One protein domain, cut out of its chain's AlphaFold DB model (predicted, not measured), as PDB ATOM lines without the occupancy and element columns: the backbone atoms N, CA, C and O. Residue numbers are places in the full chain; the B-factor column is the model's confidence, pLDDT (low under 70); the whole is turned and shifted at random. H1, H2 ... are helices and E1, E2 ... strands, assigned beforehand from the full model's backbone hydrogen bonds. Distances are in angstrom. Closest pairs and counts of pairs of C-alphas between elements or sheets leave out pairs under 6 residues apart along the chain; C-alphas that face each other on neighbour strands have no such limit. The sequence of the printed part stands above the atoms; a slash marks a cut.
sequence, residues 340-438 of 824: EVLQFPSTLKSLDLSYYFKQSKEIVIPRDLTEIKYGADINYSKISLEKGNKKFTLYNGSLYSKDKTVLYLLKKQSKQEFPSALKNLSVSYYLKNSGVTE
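Overview. This is residues 340 to 438 of the 824 residues of the protein "Leucine rich repeat-containing protein" of Anaerocolumna xylanovorans DSM 12503 (UniProt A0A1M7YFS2). With little regular structure, the chain winds in stacked turns, E1 beside E3 and E2 beside E4. Sheet E5 E6 E7, an antiparallel meander of hairpins, makes a sandwich with E2 and E4, two sheets face to face; E8 and H1 lie at one end. The printed part has 99 residues, of which 34 are in named elements, eight strands and then one helix along the chain; these 34 are mostly strand, 30 of them in strands, and the whole is compact, with a radius of gyration of the C-alphas of 12.6 A and spans of 36 by 29 by 19 A.

Arrangement. E1, residues 350 to 352, and E3, residues 371 to 373, are parallel; N 351 and O 371 are 3.0 A apart. E2, residues 362 to 365, and E4, residues 382 to 385, are parallel; N 365 and O 384 are 2.8 A apart. E5, residues 392 to 395, is antiparallel to E6, residues 398 to 401; N 393 and O 400 are 3.0 A apart.

Along the chain. E7, residues 407 to 411, spans 10.7 A. E8, residues 415 to 417, pairs with no named strand. H1, residues 428 to 431, ends at C-alpha 431, (-43.863, -32.954, -29.868).

Size, cuts and confidence. The printed part has no cut.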
ATOM      1  N   GLU A 340     -43.476 -13.817 -41.918       92.81
ATOM      2  CA  GLU A 340     -42.627 -14.383 -40.867       92.81
ATOM      3  C   GLU A 340     -43.311 -14.303 -39.497       92.81
ATOM      4  O   GLU A 340     -43.223 -15.253 -38.718       92.81
ATOM      5  N   VAL A 341     -44.036 -13.206 -39.247       95.56
ATOM      6  CA  VAL A 341     -44.775 -12.939 -38.007       95.56
ATOM      7  C   VAL A 341     -46.265 -12.837 -38.317       95.56
ATOM      8  O   VAL A 341     -46.721 -11.902 -38.983       95.56
ATOM      9  N   LEU A 342     -47.050 -13.795 -37.836       94.81
ATOM     10  CA  LEU A 342     -48.500 -13.777 -37.978       94.81
ATOM     11  C   LEU A 342     -49.107 -12.795 -36.987       94.81
ATOM     12  O   LEU A 342     -49.006 -12.957 -35.771       94.81
ATOM     13  N   GLN A 343     -49.755 -11.775 -37.535       95.25
ATOM     14  CA  GLN A 343     -50.513 -10.794 -36.782       95.25
ATOM     15  C   GLN A 343     -51.948 -10.812 -37.278       95.25
ATOM     16  O   GLN A 343     -52.197 -10.828 -38.484       95.25
ATOM     17  N   PHE A 344     -52.881 -10.729 -36.340       96.56
ATOM     18  CA  PHE A 344     -54.310 -10.720 -36.611       96.56
ATOM     19  C   PHE A 344     -54.965  -9.496 -35.955       96.56
ATOM     20  O   PHE A 344     -54.386  -8.924 -35.028       96.56
ATOM     21  N   PRO A 345     -56.154  -9.072 -36.414       97.81
ATOM     22  CA  PRO A 345     -56.931  -8.041 -35.735       97.81
ATOM     23  C   PRO A 345     -57.289  -8.457 -34.307       97.81
ATOM     24  O   PRO A 345     -57.684  -9.602 -34.086       97.81
ATOM     25  N   SER A 346     -57.267  -7.512 -33.364       97.75
ATOM     26  CA  SER A 346     -57.610  -7.757 -31.954       97.75
ATOM     27  C   SER A 346     -59.000  -8.365 -31.754       97.75
ATOM     28  O   SER A 346     -59.237  -9.012 -30.739       97.75
ATOM     29  N   THR A 347     -59.921  -8.148 -32.699       97.94
ATOM     30  CA  THR A 347     -61.324  -8.584 -32.646       97.94
ATOM     31  C   THR A 347     -61.571 -10.001 -33.172       97.94
ATOM     32  O   THR A 347     -62.697 -10.490 -33.037       97.94
ATOM     33  N   LEU A 348     -60.564 -10.668 -33.754       97.88
ATOM     34  CA  LEU A 348     -60.690 -12.014 -34.327       97.88
ATOM     35  C   LEU A 348     -61.157 -13.022 -33.266       97.88
ATOM     36  O   LEU A 348     -60.598 -13.061 -32.173       97.88
ATOM     37  N   LYS A 349     -62.166 -13.847 -33.582       96.31
ATOM     38  CA  LYS A 349     -62.800 -14.770 -32.618       96.31
ATOM     39  C   LYS A 349     -62.338 -16.216 -32.733       96.31
ATOM     40  O   LYS A 349     -62.206 -16.877 -31.704       96.31
ATOM     41  N   SER A 350     -62.073 -16.690 -33.946       93.81
ATOM     42  CA  SER A 350     -61.614 -18.055 -34.218       93.81
ATOM     43  C   SER A 350     -60.479 -18.021 -35.238       93.81
ATOM     44  O   SER A 350     -60.476 -17.174 -36.136       93.81
ATOM     45  N   LEU A 351     -59.500 -18.906 -35.063       92.12
ATOM     46  CA  LEU A 351     -58.338 -19.035 -35.932       92.12
ATOM     47  C   LEU A 351     -58.151 -20.496 -36.333       92.12
ATOM     48  O   LEU A 351     -57.908 -21.353 -35.489       92.12
ATOM     49  N   ASP A 352     -58.224 -20.756 -37.632       89.00
ATOM     50  CA  ASP A 352     -57.859 -22.038 -38.220       89.00
ATOM     51  C   ASP A 352     -56.415 -21.956 -38.731       89.00
ATOM     52  O   ASP A 352     -56.093 -21.101 -39.559       89.00
ATOM     53  N   LEU A 353     -55.535 -22.802 -38.190       85.12
ATOM     54  CA  LEU A 353     -54.118 -22.845 -38.553       85.12
ATOM     55  C   LEU A 353     -53.791 -23.873 -39.650       85.12
ATOM     56  O   LEU A 353     -52.617 -24.140 -39.922       85.12
ATOM     57  N   SER A 354     -54.802 -24.418 -40.325       70.31
ATOM     58  CA  SER A 354     -54.607 -25.304 -41.471       70.31
ATOM     59  C   SER A 354     -53.835 -24.623 -42.617       70.31
ATOM     60  O   SER A 354     -53.934 -23.420 -42.839       70.31
ATOM     61  N   TYR A 355     -53.008 -25.426 -43.302       62.47
ATOM     62  CA  TYR A 355     -52.176 -25.212 -44.508       62.47
ATOM     63  C   TYR A 355     -51.468 -23.856 -44.747       62.47
ATOM     64  O   TYR A 355     -50.260 -23.857 -44.988       62.47
ATOM     65  N   TYR A 356     -52.149 -22.713 -44.681       68.62
ATOM     66  CA  TYR A 356     -51.638 -21.389 -45.072       68.62
ATOM     67  C   TYR A 356     -50.586 -20.816 -44.118       68.62
ATOM     68  O   TYR A 356     -49.753 -20.006 -44.522       68.62
ATOM     69  N   PHE A 357     -50.606 -21.222 -42.848       79.81
ATOM     70  CA  PHE A 357     -49.833 -20.566 -41.786       79.81
ATOM     71  C   PHE A 357     -48.622 -21.368 -41.289       79.81
ATOM     72  O   PHE A 357     -47.901 -20.909 -40.402       79.81
ATOM     73  N   LYS A 358     -48.351 -22.540 -41.883       74.56
ATOM     74  CA  LYS A 358     -47.260 -23.444 -41.463       74.56
ATOM     75  C   LYS A 358     -45.854 -22.899 -41.717       74.56
ATOM     76  O   LYS A 358     -44.905 -23.357 -41.095       74.56
ATOM     77  N   GLN A 359     -45.706 -21.947 -42.640       81.56
ATOM     78  CA  GLN A 359     -44.405 -21.370 -43.003       81.56
ATOM     79  C   GLN A 359     -43.959 -20.243 -42.058       81.56
ATOM     80  O   GLN A 359     -42.815 -19.795 -42.134       81.56
ATOM     81  N   SER A 360     -44.849 -19.748 -41.197       89.69
ATOM     82  CA  SER A 360     -44.552 -18.626 -40.309       89.69
ATOM     83  C   SER A 360     -43.719 -19.053 -39.105       89.69
ATOM     84  O   SER A 360     -43.907 -20.134 -38.553       89.69
ATOM     85  N   LYS A 361     -42.808 -18.176 -38.676       91.38
ATOM     86  CA  LYS A 361     -41.911 -18.422 -37.537       91.38
ATOM     87  C   LYS A 361     -42.551 -17.993 -36.223       91.38
ATOM     88  O   LYS A 361     -42.398 -18.675 -35.214       91.38
ATOM     89  N   GLU A 362     -43.290 -16.888 -36.239       95.69
ATOM     90  CA  GLU A 362     -43.870 -16.293 -35.039       95.69
ATOM     91  C   GLU A 362     -45.370 -16.048 -35.183       95.69
ATOM     92  O   GLU A 362     -45.879 -15.838 -36.286       95.69
ATOM     93  N   ILE A 363     -46.072 -16.014 -34.050       95.94
ATOM     94  CA  ILE A 363     -47.498 -15.689 -33.990       95.94
ATOM     95  C   ILE A 363     -47.828 -14.792 -32.792       95.94
ATOM     96  O   ILE A 363     -47.373 -15.014 -31.666       95.94
ATOM     97  N   VAL A 364     -48.661 -13.780 -33.040       97.25
ATOM     98  CA  VAL A 364     -49.275 -12.932 -32.014       97.25
ATOM     99  C   VAL A 364     -50.750 -13.297 -31.891       97.25
ATOM    100  O   VAL A 364     -51.529 -13.109 -32.825       97.25
ATOM    101  N   ILE A 365     -51.136 -13.820 -30.730       97.06
ATOM    102  CA  ILE A 365     -52.506 -14.236 -30.431       97.06
ATOM    103  C   ILE A 365     -53.345 -12.995 -30.095       97.06
ATOM    104  O   ILE A 365     -53.015 -12.295 -29.128       97.06
ATOM    105  N   PRO A 366     -54.419 -12.709 -30.857       97.31
ATOM    106  CA  PRO A 366     -55.170 -11.471 -30.712       97.31
ATOM    107  C   PRO A 366     -56.001 -11.446 -29.429       97.31
ATOM    108  O   PRO A 366     -56.373 -12.487 -28.882       97.31
ATOM    109  N   ARG A 367     -56.297 -10.238 -28.943       97.44
ATOM    110  CA  ARG A 367     -56.961  -9.973 -27.657       97.44
ATOM    111  C   ARG A 367     -58.261 -10.762 -27.469       97.44
ATOM    112  O   ARG A 367     -58.465 -11.356 -26.412       97.44
ATOM    113  N   ASP A 368     -59.124 -10.779 -28.480       97.25
ATOM    114  CA  ASP A 368     -60.475 -11.335 -28.376       97.25
ATOM    115  C   ASP A 368     -60.599 -12.772 -28.907       97.25
ATOM    116  O   ASP A 368     -61.724 -13.265 -29.042       97.25
ATOM    117  N   LEU A 369     -59.475 -13.447 -29.195       96.62
ATOM    118  CA  LEU A 369     -59.490 -14.813 -29.711       96.62
ATOM    119  C   LEU A 369     -60.114 -15.766 -28.699       96.62
ATOM    120  O   LEU A 369     -59.736 -15.796 -27.525       96.62
ATOM    121  N   THR A 370     -61.039 -16.588 -29.180       93.44
ATOM    122  CA  THR A 370     -61.730 -17.585 -28.370       93.44
ATOM    123  C   THR A 370     -61.456 -19.018 -28.806       93.44
ATOM    124  O   THR A 370     -61.648 -19.926 -28.010       93.44
ATOM    125  N   GLU A 371     -60.984 -19.269 -30.017       91.38
ATOM    126  CA  GLU A 371     -60.832 -20.633 -30.523       91.38
ATOM    127  C   GLU A 371     -59.628 -20.737 -31.462       91.38
ATOM    128  O   GLU A 371     -59.366 -19.815 -32.236       91.38
ATOM    129  N   ILE A 372     -58.904 -21.857 -31.378       90.62
ATOM    130  CA  ILE A 372     -57.828 -22.234 -32.298       90.62
ATOM    131  C   ILE A 372     -58.119 -23.651 -32.795       90.62
ATOM    132  O   ILE A 372     -58.281 -24.560 -31.980       90.62
ATOM    133  N   LYS A 373     -58.164 -23.835 -34.116       87.44
ATOM    134  CA  LYS A 373     -58.356 -25.128 -34.789       87.44
ATOM    135  C   LYS A 373     -57.073 -25.548 -35.512       87.44
ATOM    136  O   LYS A 373     -56.343 -24.695 -36.013       87.44
ATOM    137  N   TYR A 374     -56.813 -26.857 -35.562       73.94
ATOM    138  CA  TYR A 374     -55.726 -27.482 -36.340       73.94
ATOM    139  C   TYR A 374     -54.321 -26.872 -36.134       73.94
ATOM    140  O   TYR A 374     -53.574 -26.680 -37.087       73.94
ATOM    141  N   GLY A 375     -53.946 -26.575 -34.883       64.88
ATOM    142  CA  GLY A 375     -52.621 -26.034 -34.530       64.88
ATOM    143  C   GLY A 375     -51.602 -27.064 -34.030       64.88
ATOM    144  O   GLY A 375     -50.464 -26.703 -33.741       64.88
ATOM    145  N   ALA A 376     -52.003 -28.332 -33.896       65.31
ATOM    146  CA  ALA A 376     -51.255 -29.321 -33.126       65.31
ATOM    147  C   ALA A 376     -49.921 -29.754 -33.735       65.31
ATOM    148  O   ALA A 376     -49.061 -30.211 -33.004       65.31
ATOM    149  N   ASP A 377     -49.726 -29.617 -35.044       70.19
ATOM    150  CA  ASP A 377     -48.496 -30.015 -35.734       70.19
ATOM    151  C   ASP A 377     -47.578 -28.825 -36.076       70.19
ATOM    152  O   ASP A 377     -46.632 -28.976 -36.853       70.19
ATOM    153  N   ILE A 378     -47.851 -27.640 -35.510       77.44
ATOM    154  CA  ILE A 378     -47.154 -26.387 -35.828       77.44
ATOM    155  C   ILE A 378     -46.402 -25.870 -34.602       77.44
ATOM    156  O   ILE A 378     -46.984 -25.605 -33.553       77.44
ATOM    157  N   ASN A 379     -45.096 -25.658 -34.778       83.62
ATOM    158  CA  ASN A 379     -44.196 -25.184 -33.732       83.62
ATOM    159  C   ASN A 379     -43.600 -23.828 -34.121       83.62
ATOM    160  O   ASN A 379     -42.763 -23.744 -35.021       83.62
ATOM    161  N   TYR A 380     -44.006 -22.772 -33.417       89.44
ATOM    162  CA  TYR A 380     -43.511 -21.411 -33.639       89.44
ATOM    163  C   TYR A 380     -42.250 -21.146 -32.806       89.44
ATOM    164  O   TYR A 380     -42.169 -21.556 -31.649       89.44
ATOM    165  N   SER A 381     -41.268 -20.417 -33.345       92.38
ATOM    166  CA  SER A 381     -40.092 -19.974 -32.576       92.38
ATOM    167  C   SER A 381     -40.471 -18.983 -31.474       92.38
ATOM    168  O   SER A 381     -39.823 -18.933 -30.426       92.38
ATOM    169  N   LYS A 382     -41.548 -18.219 -31.688       95.81
ATOM    170  CA  LYS A 382     -42.079 -17.264 -30.718       95.81
ATOM    171  C   LYS A 382     -43.600 -17.191 -30.784       95.81
ATOM    172  O   LYS A 382     -44.185 -17.033 -31.854       95.81
ATOM    173  N   ILE A 383     -44.224 -17.246 -29.613       96.69
ATOM    174  CA  ILE A 383     -45.658 -17.030 -29.426       96.69
ATOM    175  C   ILE A 383     -45.808 -15.860 -28.456       96.69
ATOM    176  O   ILE A 383     -45.141 -15.810 -27.424       96.69
ATOM    177  N   SER A 384     -46.643 -14.884 -28.800       97.38
ATOM    178  CA  SER A 384     -46.917 -13.707 -27.966       97.38
ATOM    179  C   SER A 384     -48.420 -13.498 -27.805       97.38
ATOM    180  O   SER A 384     -49.194 -13.858 -28.687       97.38
ATOM    181  N   LEU A 385     -48.838 -12.911 -26.683       96.81
ATOM    182  CA  LEU A 385     -50.229 -12.523 -26.446       96.81
ATOM    183  C   LEU A 385     -50.377 -11.017 -26.625       96.81
ATOM    184  O   LEU A 385     -49.590 -10.244 -26.080       96.81
ATOM    185  N   GLU A 386     -51.416 -10.595 -27.333       97.31
ATOM    186  CA  GLU A 386     -51.823  -9.196 -27.324       97.31
ATOM    187  C   GLU A 386     -52.314  -8.779 -25.923       97.31
ATOM    188  O   GLU A 386     -53.000  -9.540 -25.226       97.31
ATOM    189  N   LYS A 387     -51.975  -7.551 -25.500       95.00
ATOM    190  CA  LYS A 387     -52.386  -7.002 -24.200       95.00
ATOM    191  C   LYS A 387     -53.911  -7.062 -24.054       95.00
ATOM    192  O   LYS A 387     -54.655  -6.572 -24.898       95.00
ATOM    193  N   GLY A 388     -54.367  -7.633 -22.940       92.56
ATOM    194  CA  GLY A 388     -55.789  -7.781 -22.631       92.56
ATOM    195  C   GLY A 388     -56.421  -9.098 -23.091       92.56
ATOM    196  O   GLY A 388     -57.627  -9.250 -22.911       92.56
ATOM    197  N   ASN A 389     -55.655 -10.055 -23.640       94.62
ATOM    198  CA  ASN A 389     -56.186 -11.389 -23.931       94.62
ATOM    199  C   ASN A 389     -56.695 -12.083 -22.649       94.62
ATOM    200  O   ASN A 389     -55.961 -12.254 -21.668       94.62
ATOM    201  N   LYS A 390     -57.975 -12.477 -22.658       90.44
ATOM    202  CA  LYS A 390     -58.651 -13.052 -21.484       90.44
ATOM    203  C   LYS A 390     -58.675 -14.582 -21.470       90.44
ATOM    204  O   LYS A 390     -58.735 -15.152 -20.384       90.44
ATOM    205  N   LYS A 391     -58.622 -15.244 -22.633       95.06
ATOM    206  CA  LYS A 391     -58.836 -16.700 -22.743       95.06
ATOM    207  C   LYS A 391     -57.561 -17.525 -22.607       95.06
ATOM    208  O   LYS A 391     -57.612 -18.646 -22.102       95.06
ATOM    209  N   PHE A 392     -56.432 -16.978 -23.039       96.44
ATOM    210  CA  PHE A 392     -55.177 -17.711 -23.103       96.44
ATOM    211  C   PHE A 392     -54.142 -17.151 -22.128       96.44
ATOM    212  O   PHE A 392     -54.244 -16.029 -21.620       96.44
ATOM    213  N   THR A 393     -53.133 -17.966 -21.849       96.69
ATOM    214  CA  THR A 393     -51.935 -17.571 -21.112       96.69
ATOM    215  C   THR A 393     -50.715 -18.226 -21.739       96.69
ATOM    216  O   THR A 393     -50.825 -19.266 -22.391       96.69
ATOM    217  N   LEU A 394     -49.544 -17.628 -21.525       96.44
ATOM    218  CA  LEU A 394     -48.277 -18.272 -21.843       96.44
ATOM    219  C   LEU A 394     -47.716 -18.958 -20.600       96.44
ATOM    220  O   LEU A 394     -47.865 -18.457 -19.484       96.44
ATOM    221  N   TYR A 395     -47.058 -20.089 -20.812       94.56
ATOM    222  CA  TYR A 395     -46.180 -20.732 -19.840       94.56
ATOM    223  C   TYR A 395     -44.954 -21.241 -20.590       94.56
ATOM    224  O   TYR A 395     -45.094 -21.952 -21.588       94.56
ATOM    225  N   ASN A 396     -43.763 -20.801 -20.177       93.00
ATOM    226  CA  ASN A 396     -42.501 -21.053 -20.882       93.00
ATOM    227  C   ASN A 396     -42.605 -20.801 -22.401       93.00
ATOM    228  O   ASN A 396     -42.129 -21.570 -23.233       93.00
ATOM    229  N   GLY A 397     -43.305 -19.720 -22.764       93.50
ATOM    230  CA  GLY A 397     -43.519 -19.280 -24.142       93.50
ATOM    231  C   GLY A 397     -44.499 -20.110 -24.982       93.50
ATOM    232  O   GLY A 397     -44.792 -19.688 -26.093       93.50
ATOM    233  N   SER A 398     -45.023 -21.233 -24.486       93.38
ATOM    234  CA  SER A 398     -46.083 -22.010 -25.155       93.38
ATOM    235  C   SER A 398     -47.476 -21.515 -24.748       93.38
ATOM    236  O   SER A 398     -47.632 -20.928 -23.675       93.38
ATOM    237  N   LEU A 399     -48.482 -21.734 -25.600       94.31
ATOM    238  CA  LEU A 399     -49.844 -21.222 -25.429       94.31
ATOM    239  C   LEU A 399     -50.767 -22.241 -24.762       94.31
ATOM    240  O   LEU A 399     -50.941 -23.349 -25.270       94.31
ATOM    241  N   TYR A 400     -51.441 -21.821 -23.693       93.12
ATOM    242  CA  TYR A 400     -52.387 -22.646 -22.945       93.12
ATOM    243  C   TYR A 400     -53.720 -21.926 -22.715       93.12
ATOM    244  O   TYR A 400     -53.812 -20.700 -22.844       93.12
ATOM    245  N   SER A 401     -54.744 -22.682 -22.307       93.12
ATOM    246  CA  SER A 401     -55.939 -22.124 -21.657       93.12
ATOM    247  C   SER A 401     -55.557 -21.294 -20.426       93.12
ATOM    248  O   SER A 401     -54.502 -21.497 -19.827       93.12
ATOM    249  N   LYS A 402     -56.416 -20.353 -20.014       93.62
ATOM    250  CA  LYS A 402     -56.148 -19.448 -18.880       93.62
ATOM    251  C   LYS A 402     -55.790 -20.173 -17.575       93.62
ATOM    252  O   LYS A 402     -54.881 -19.746 -16.862       93.62
ATOM    253  N   ASP A 403     -56.480 -21.275 -17.302       93.50
ATOM    254  CA  ASP A 403     -56.275 -22.179 -16.164       93.50
ATOM    255  C   ASP A 403     -55.104 -23.165 -16.362       93.50
ATOM    256  O   ASP A 403     -54.781 -23.929 -15.458       93.50
ATOM    257  N   LYS A 404     -54.443 -23.126 -17.528       92.94
ATOM    258  CA  LYS A 404     -53.299 -23.957 -17.928       92.94
ATOM    259  C   LYS A 404     -53.593 -25.460 -18.037       92.94
ATOM    260  O   LYS A 404     -52.661 -26.262 -18.040       92.94
ATOM    261  N   THR A 405     -54.862 -25.851 -18.156       90.12
ATOM    262  CA  THR A 405     -55.266 -27.265 -18.246       90.12
ATOM    263  C   THR A 405     -55.203 -27.844 -19.663       90.12
ATOM    264  O   THR A 405     -55.164 -29.068 -19.802       90.12
ATOM    265  N   VAL A 406     -55.153 -26.993 -20.700       87.38
ATOM    266  CA  VAL A 406     -55.126 -27.373 -22.126       87.38
ATOM    267  C   VAL A 406     -53.990 -26.651 -22.860       87.38
ATOM    268  O   VAL A 406     -53.892 -25.426 -22.787       87.38
ATOM    269  N   LEU A 407     -53.156 -27.401 -23.588       88.50
ATOM    270  CA  LEU A 407     -52.142 -26.881 -24.518       88.50
ATOM    271  C   LEU A 407     -52.779 -26.607 -25.890       88.50
ATOM    272  O   LEU A 407     -53.466 -27.473 -26.421       88.50
ATOM    273  N   TYR A 408     -52.519 -25.429 -26.464       88.50
ATOM    274  CA  TYR A 408     -53.017 -25.041 -27.792       88.50
ATOM    275  C   TYR A 408     -51.918 -24.913 -28.843       88.50
ATOM    276  O   TYR A 408     -52.156 -25.254 -29.995       88.50
ATOM    277  N   LEU A 409     -50.744 -24.385 -28.477       89.88
ATOM    278  CA  LEU A 409     -49.602 -24.217 -29.383       89.88
ATOM    279  C   LEU A 409     -48.297 -24.376 -28.613       89.88
ATOM    280  O   LEU A 409     -48.127 -23.785 -27.541       89.88
ATOM    281  N   LEU A 410     -47.360 -25.126 -29.184       88.56
ATOM    282  CA  LEU A 410     -46.049 -25.349 -28.597       88.56
ATOM    283  C   LEU A 410     -45.034 -24.352 -29.171       88.56
ATOM    284  O   LEU A 410     -44.958 -24.123 -30.381       88.56
ATOM    285  N   LYS A 411     -44.233 -23.752 -28.290       91.94
ATOM    286  CA  LYS A 411     -43.053 -22.990 -28.699       91.94
ATOM    287  C   LYS A 411     -41.923 -23.961 -29.019       91.94
ATOM    288  O   LYS A 411     -41.633 -24.855 -28.232       91.94
ATOM    289  N   LYS A 412     -41.225 -23.736 -30.130       89.88
ATOM    290  CA  LYS A 412     -40.010 -24.474 -30.482       89.88
ATOM    291  C   LYS A 412     -38.896 -24.187 -29.467       89.88
ATOM    292  O   LYS A 412     -38.449 -23.045 -29.346       89.88
ATOM    293  N   GLN A 413     -38.449 -25.219 -28.753       89.56
ATOM    294  CA  GLN A 413     -37.381 -25.140 -27.753       89.56
ATOM    295  C   GLN A 413     -36.791 -26.523 -27.447       89.56
ATOM    296  O   GLN A 413     -37.443 -27.537 -27.672       89.56
ATOM    297  N   SER A 414     -35.558 -26.557 -26.936       91.62
ATOM    298  CA  SER A 414     -34.853 -27.801 -26.594       91.62
ATOM    299  C   SER A 414     -35.382 -28.439 -25.308       91.62
ATOM    300  O   SER A 414     -35.585 -29.648 -25.268       91.62
ATOM    301  N   LYS A 415     -35.643 -27.644 -24.267       92.94
ATOM    302  CA  LYS A 415     -36.233 -28.109 -23.007       92.94
ATOM    303  C   LYS A 415     -37.702 -27.717 -22.933       92.94
ATOM    304  O   LYS A 415     -38.023 -26.529 -22.962       92.94
ATOM    305  N   GLN A 416     -38.584 -28.704 -22.805       90.38
ATOM    306  CA  GLN A 416     -40.019 -28.500 -22.677       90.38
ATOM    307  C   GLN A 416     -40.505 -28.852 -21.273       90.38
ATOM    308  O   GLN A 416     -40.479 -30.004 -20.842       90.38
ATOM    309  N   GLU A 417     -41.026 -27.835 -20.595       91.38
ATOM    310  CA  GLU A 417     -41.696 -27.957 -19.305       91.38
ATOM    311  C   GLU A 417     -43.163 -27.553 -19.450       91.38
ATOM    312  O   GLU A 417     -43.498 -26.627 -20.199       91.38
ATOM    313  N   PHE A 418     -44.037 -28.233 -18.714       91.12
ATOM    314  CA  PHE A 418     -45.473 -27.977 -18.728       91.12
ATOM    315  C   PHE A 418     -45.964 -27.468 -17.367       91.12
ATOM    316  O   PHE A 418     -45.369 -27.795 -16.338       91.12
ATOM    317  N   PRO A 419     -47.065 -26.698 -17.332       92.94
ATOM    318  CA  PRO A 419     -47.722 -26.315 -16.088       92.94
ATOM    319  C   PRO A 419     -48.171 -27.537 -15.282       92.94
ATOM    320  O   PRO A 419     -48.678 -28.503 -15.851       92.94
ATOM    321  N   SER A 420     -48.107 -27.453 -13.950       90.62
ATOM    322  CA  SER A 420     -48.615 -28.509 -13.061       90.62
ATOM    323  C   SER A 420     -50.100 -28.814 -13.282       90.62
ATOM    324  O   SER A 420     -50.504 -29.959 -13.118       90.62
ATOM    325  N   ALA A 421     -50.904 -27.826 -13.687       91.19
ATOM    326  CA  ALA A 421     -52.341 -27.964 -13.941       91.19
ATOM    327  C   ALA A 421     -52.703 -28.722 -15.238       91.19
ATOM    328  O   ALA A 421     -53.878 -29.036 -15.442       91.19
ATOM    329  N   LEU A 422     -51.737 -29.010 -16.120       89.38
ATOM    330  CA  LEU A 422     -51.996 -29.710 -17.380       89.38
ATOM    331  C   LEU A 422     -52.539 -31.120 -17.096       89.38
ATOM    332  O   LEU A 422     -51.929 -31.874 -16.342       89.38
ATOM    333  N   LYS A 423     -53.681 -31.479 -17.696       79.75
ATOM    334  CA  LYS A 423     -54.375 -32.745 -17.387       79.75
ATOM    335  C   LYS A 423     -53.905 -33.930 -18.232       79.75
ATOM    336  O   LYS A 423     -53.936 -35.064 -17.766       79.75
ATOM    337  N   ASN A 424     -53.483 -33.687 -19.472       75.12
ATOM    338  CA  ASN A 424     -53.140 -34.735 -20.432       75.12
ATOM    339  C   ASN A 424     -51.956 -34.312 -21.306       75.12
ATOM    340  O   ASN A 424     -51.933 -33.193 -21.816       75.12
ATOM    341  N   LEU A 425     -51.028 -35.242 -21.534       71.12
ATOM    342  CA  LEU A 425     -49.942 -35.151 -22.512       71.12
ATOM    343  C   LEU A 425     -50.198 -36.069 -23.722       71.12
ATOM    344  O   LEU A 425     -49.268 -36.623 -24.298       71.12
ATOM    345  N   SER A 426     -51.456 -36.221 -24.148       60.53
ATOM    346  CA  SER A 426     -51.794 -36.913 -25.406       60.53
ATOM    347  C   SER A 426     -51.539 -35.979 -26.603       60.53
ATOM    348  O   SER A 426     -52.449 -35.525 -27.288       60.53
ATOM    349  N   VAL A 427     -50.281 -35.566 -26.765       60.12
ATOM    350  CA  VAL A 427     -49.859 -34.480 -27.668       60.12
ATOM    351  C   VAL A 427     -48.718 -34.911 -28.587       60.12
ATOM    352  O   VAL A 427     -47.878 -34.096 -28.965       60.12
ATOM    353  N   SER A 428     -48.697 -36.185 -28.986       58.03
ATOM    354  CA  SER A 428     -47.707 -36.738 -29.922       58.03
ATOM    355  C   SER A 428     -47.527 -35.871 -31.177       58.03
ATOM    356  O   SER A 428     -46.399 -35.616 -31.595       58.03
ATOM    357  N   TYR A 429     -48.619 -35.301 -31.700       62.97
ATOM    358  CA  TYR A 429     -48.598 -34.354 -32.819       62.97
ATOM    359  C   TYR A 429     -47.776 -33.080 -32.554       62.97
ATOM    360  O   TYR A 429     -47.034 -32.652 -33.438       62.97
ATOM    361  N   TYR A 430     -47.843 -32.522 -31.342       70.81
ATOM    362  CA  TYR A 430     -47.116 -31.300 -30.973       70.81
ATOM    363  C   TYR A 430     -45.618 -31.556 -30.846       70.81
ATOM    364  O   TYR A 430     -44.796 -30.756 -31.296       70.81
ATOM    365  N   LEU A 431     -45.247 -32.692 -30.250       75.38
ATOM    366  CA  LEU A 431     -43.863 -32.954 -29.868       75.38
ATOM    367  C   LEU A 431     -43.032 -33.613 -30.975       75.38
ATOM    368  O   LEU A 431     -41.823 -33.378 -31.016       75.38
ATOM    369  N   LYS A 432     -43.645 -34.342 -31.917       74.56
ATOM    370  CA  LYS A 432     -42.930 -35.084 -32.975       74.56
ATOM    371  C   LYS A 432     -41.944 -34.226 -33.780       74.56
ATOM    372  O   LYS A 432     -40.829 -34.659 -34.042       74.56
ATOM    373  N   ASN A 433     -42.335 -32.998 -34.128       73.75
ATOM    374  CA  ASN A 433     -41.522 -32.059 -34.919       73.75
ATOM    375  C   ASN A 433     -41.079 -30.828 -34.109       73.75
ATOM    376  O   ASN A 433     -40.838 -29.755 -34.664       73.75
ATOM    377  N   SER A 434     -41.040 -30.947 -32.782       78.62
ATOM    378  CA  SER A 434     -40.753 -29.819 -31.885       78.62
ATOM    379  C   SER A 434     -39.263 -29.511 -31.737       78.62
ATOM    380  O   SER A 434     -38.904 -28.380 -31.410       78.62
ATOM    381  N   GLY A 435     -38.389 -30.490 -31.994       83.50
ATOM    382  CA  GLY A 435     -36.957 -30.388 -31.697       83.50
ATOM    383  C   GLY A 435     -36.632 -30.459 -30.200       83.50
ATOM    384  O   GLY A 435     -35.524 -30.101 -29.806       83.50
ATOM    385  N   VAL A 436     -37.582 -30.898 -29.370       87.56
ATOM    386  CA  VAL A 436     -37.391 -31.074 -27.926       87.56
ATOM    387  C   VAL A 436     -36.382 -32.191 -27.656       87.56
ATOM    388  O   VAL A 436     -36.522 -33.310 -28.149       87.56
ATOM    389  N   THR A 437     -35.373 -31.883 -26.847       89.25
ATOM    390  CA  THR A 437     -34.335 -32.804 -26.368       89.25
ATOM    391  C   THR A 437     -34.477 -33.135 -24.884       89.25
ATOM    392  O   THR A 437     -33.961 -34.154 -24.444       89.25
ATOM    393  N   GLU A 438     -35.168 -32.309 -24.097       90.62
ATOM    394  CA  GLU A 438     -35.457 -32.573 -22.683       90.62
ATOM    395  C   GLU A 438     -36.942 -32.335 -22.388       90.62
ATOM    396  O   GLU A 438     -37.467 -31.264 -22.694       90.62
TER     397      GLU A 438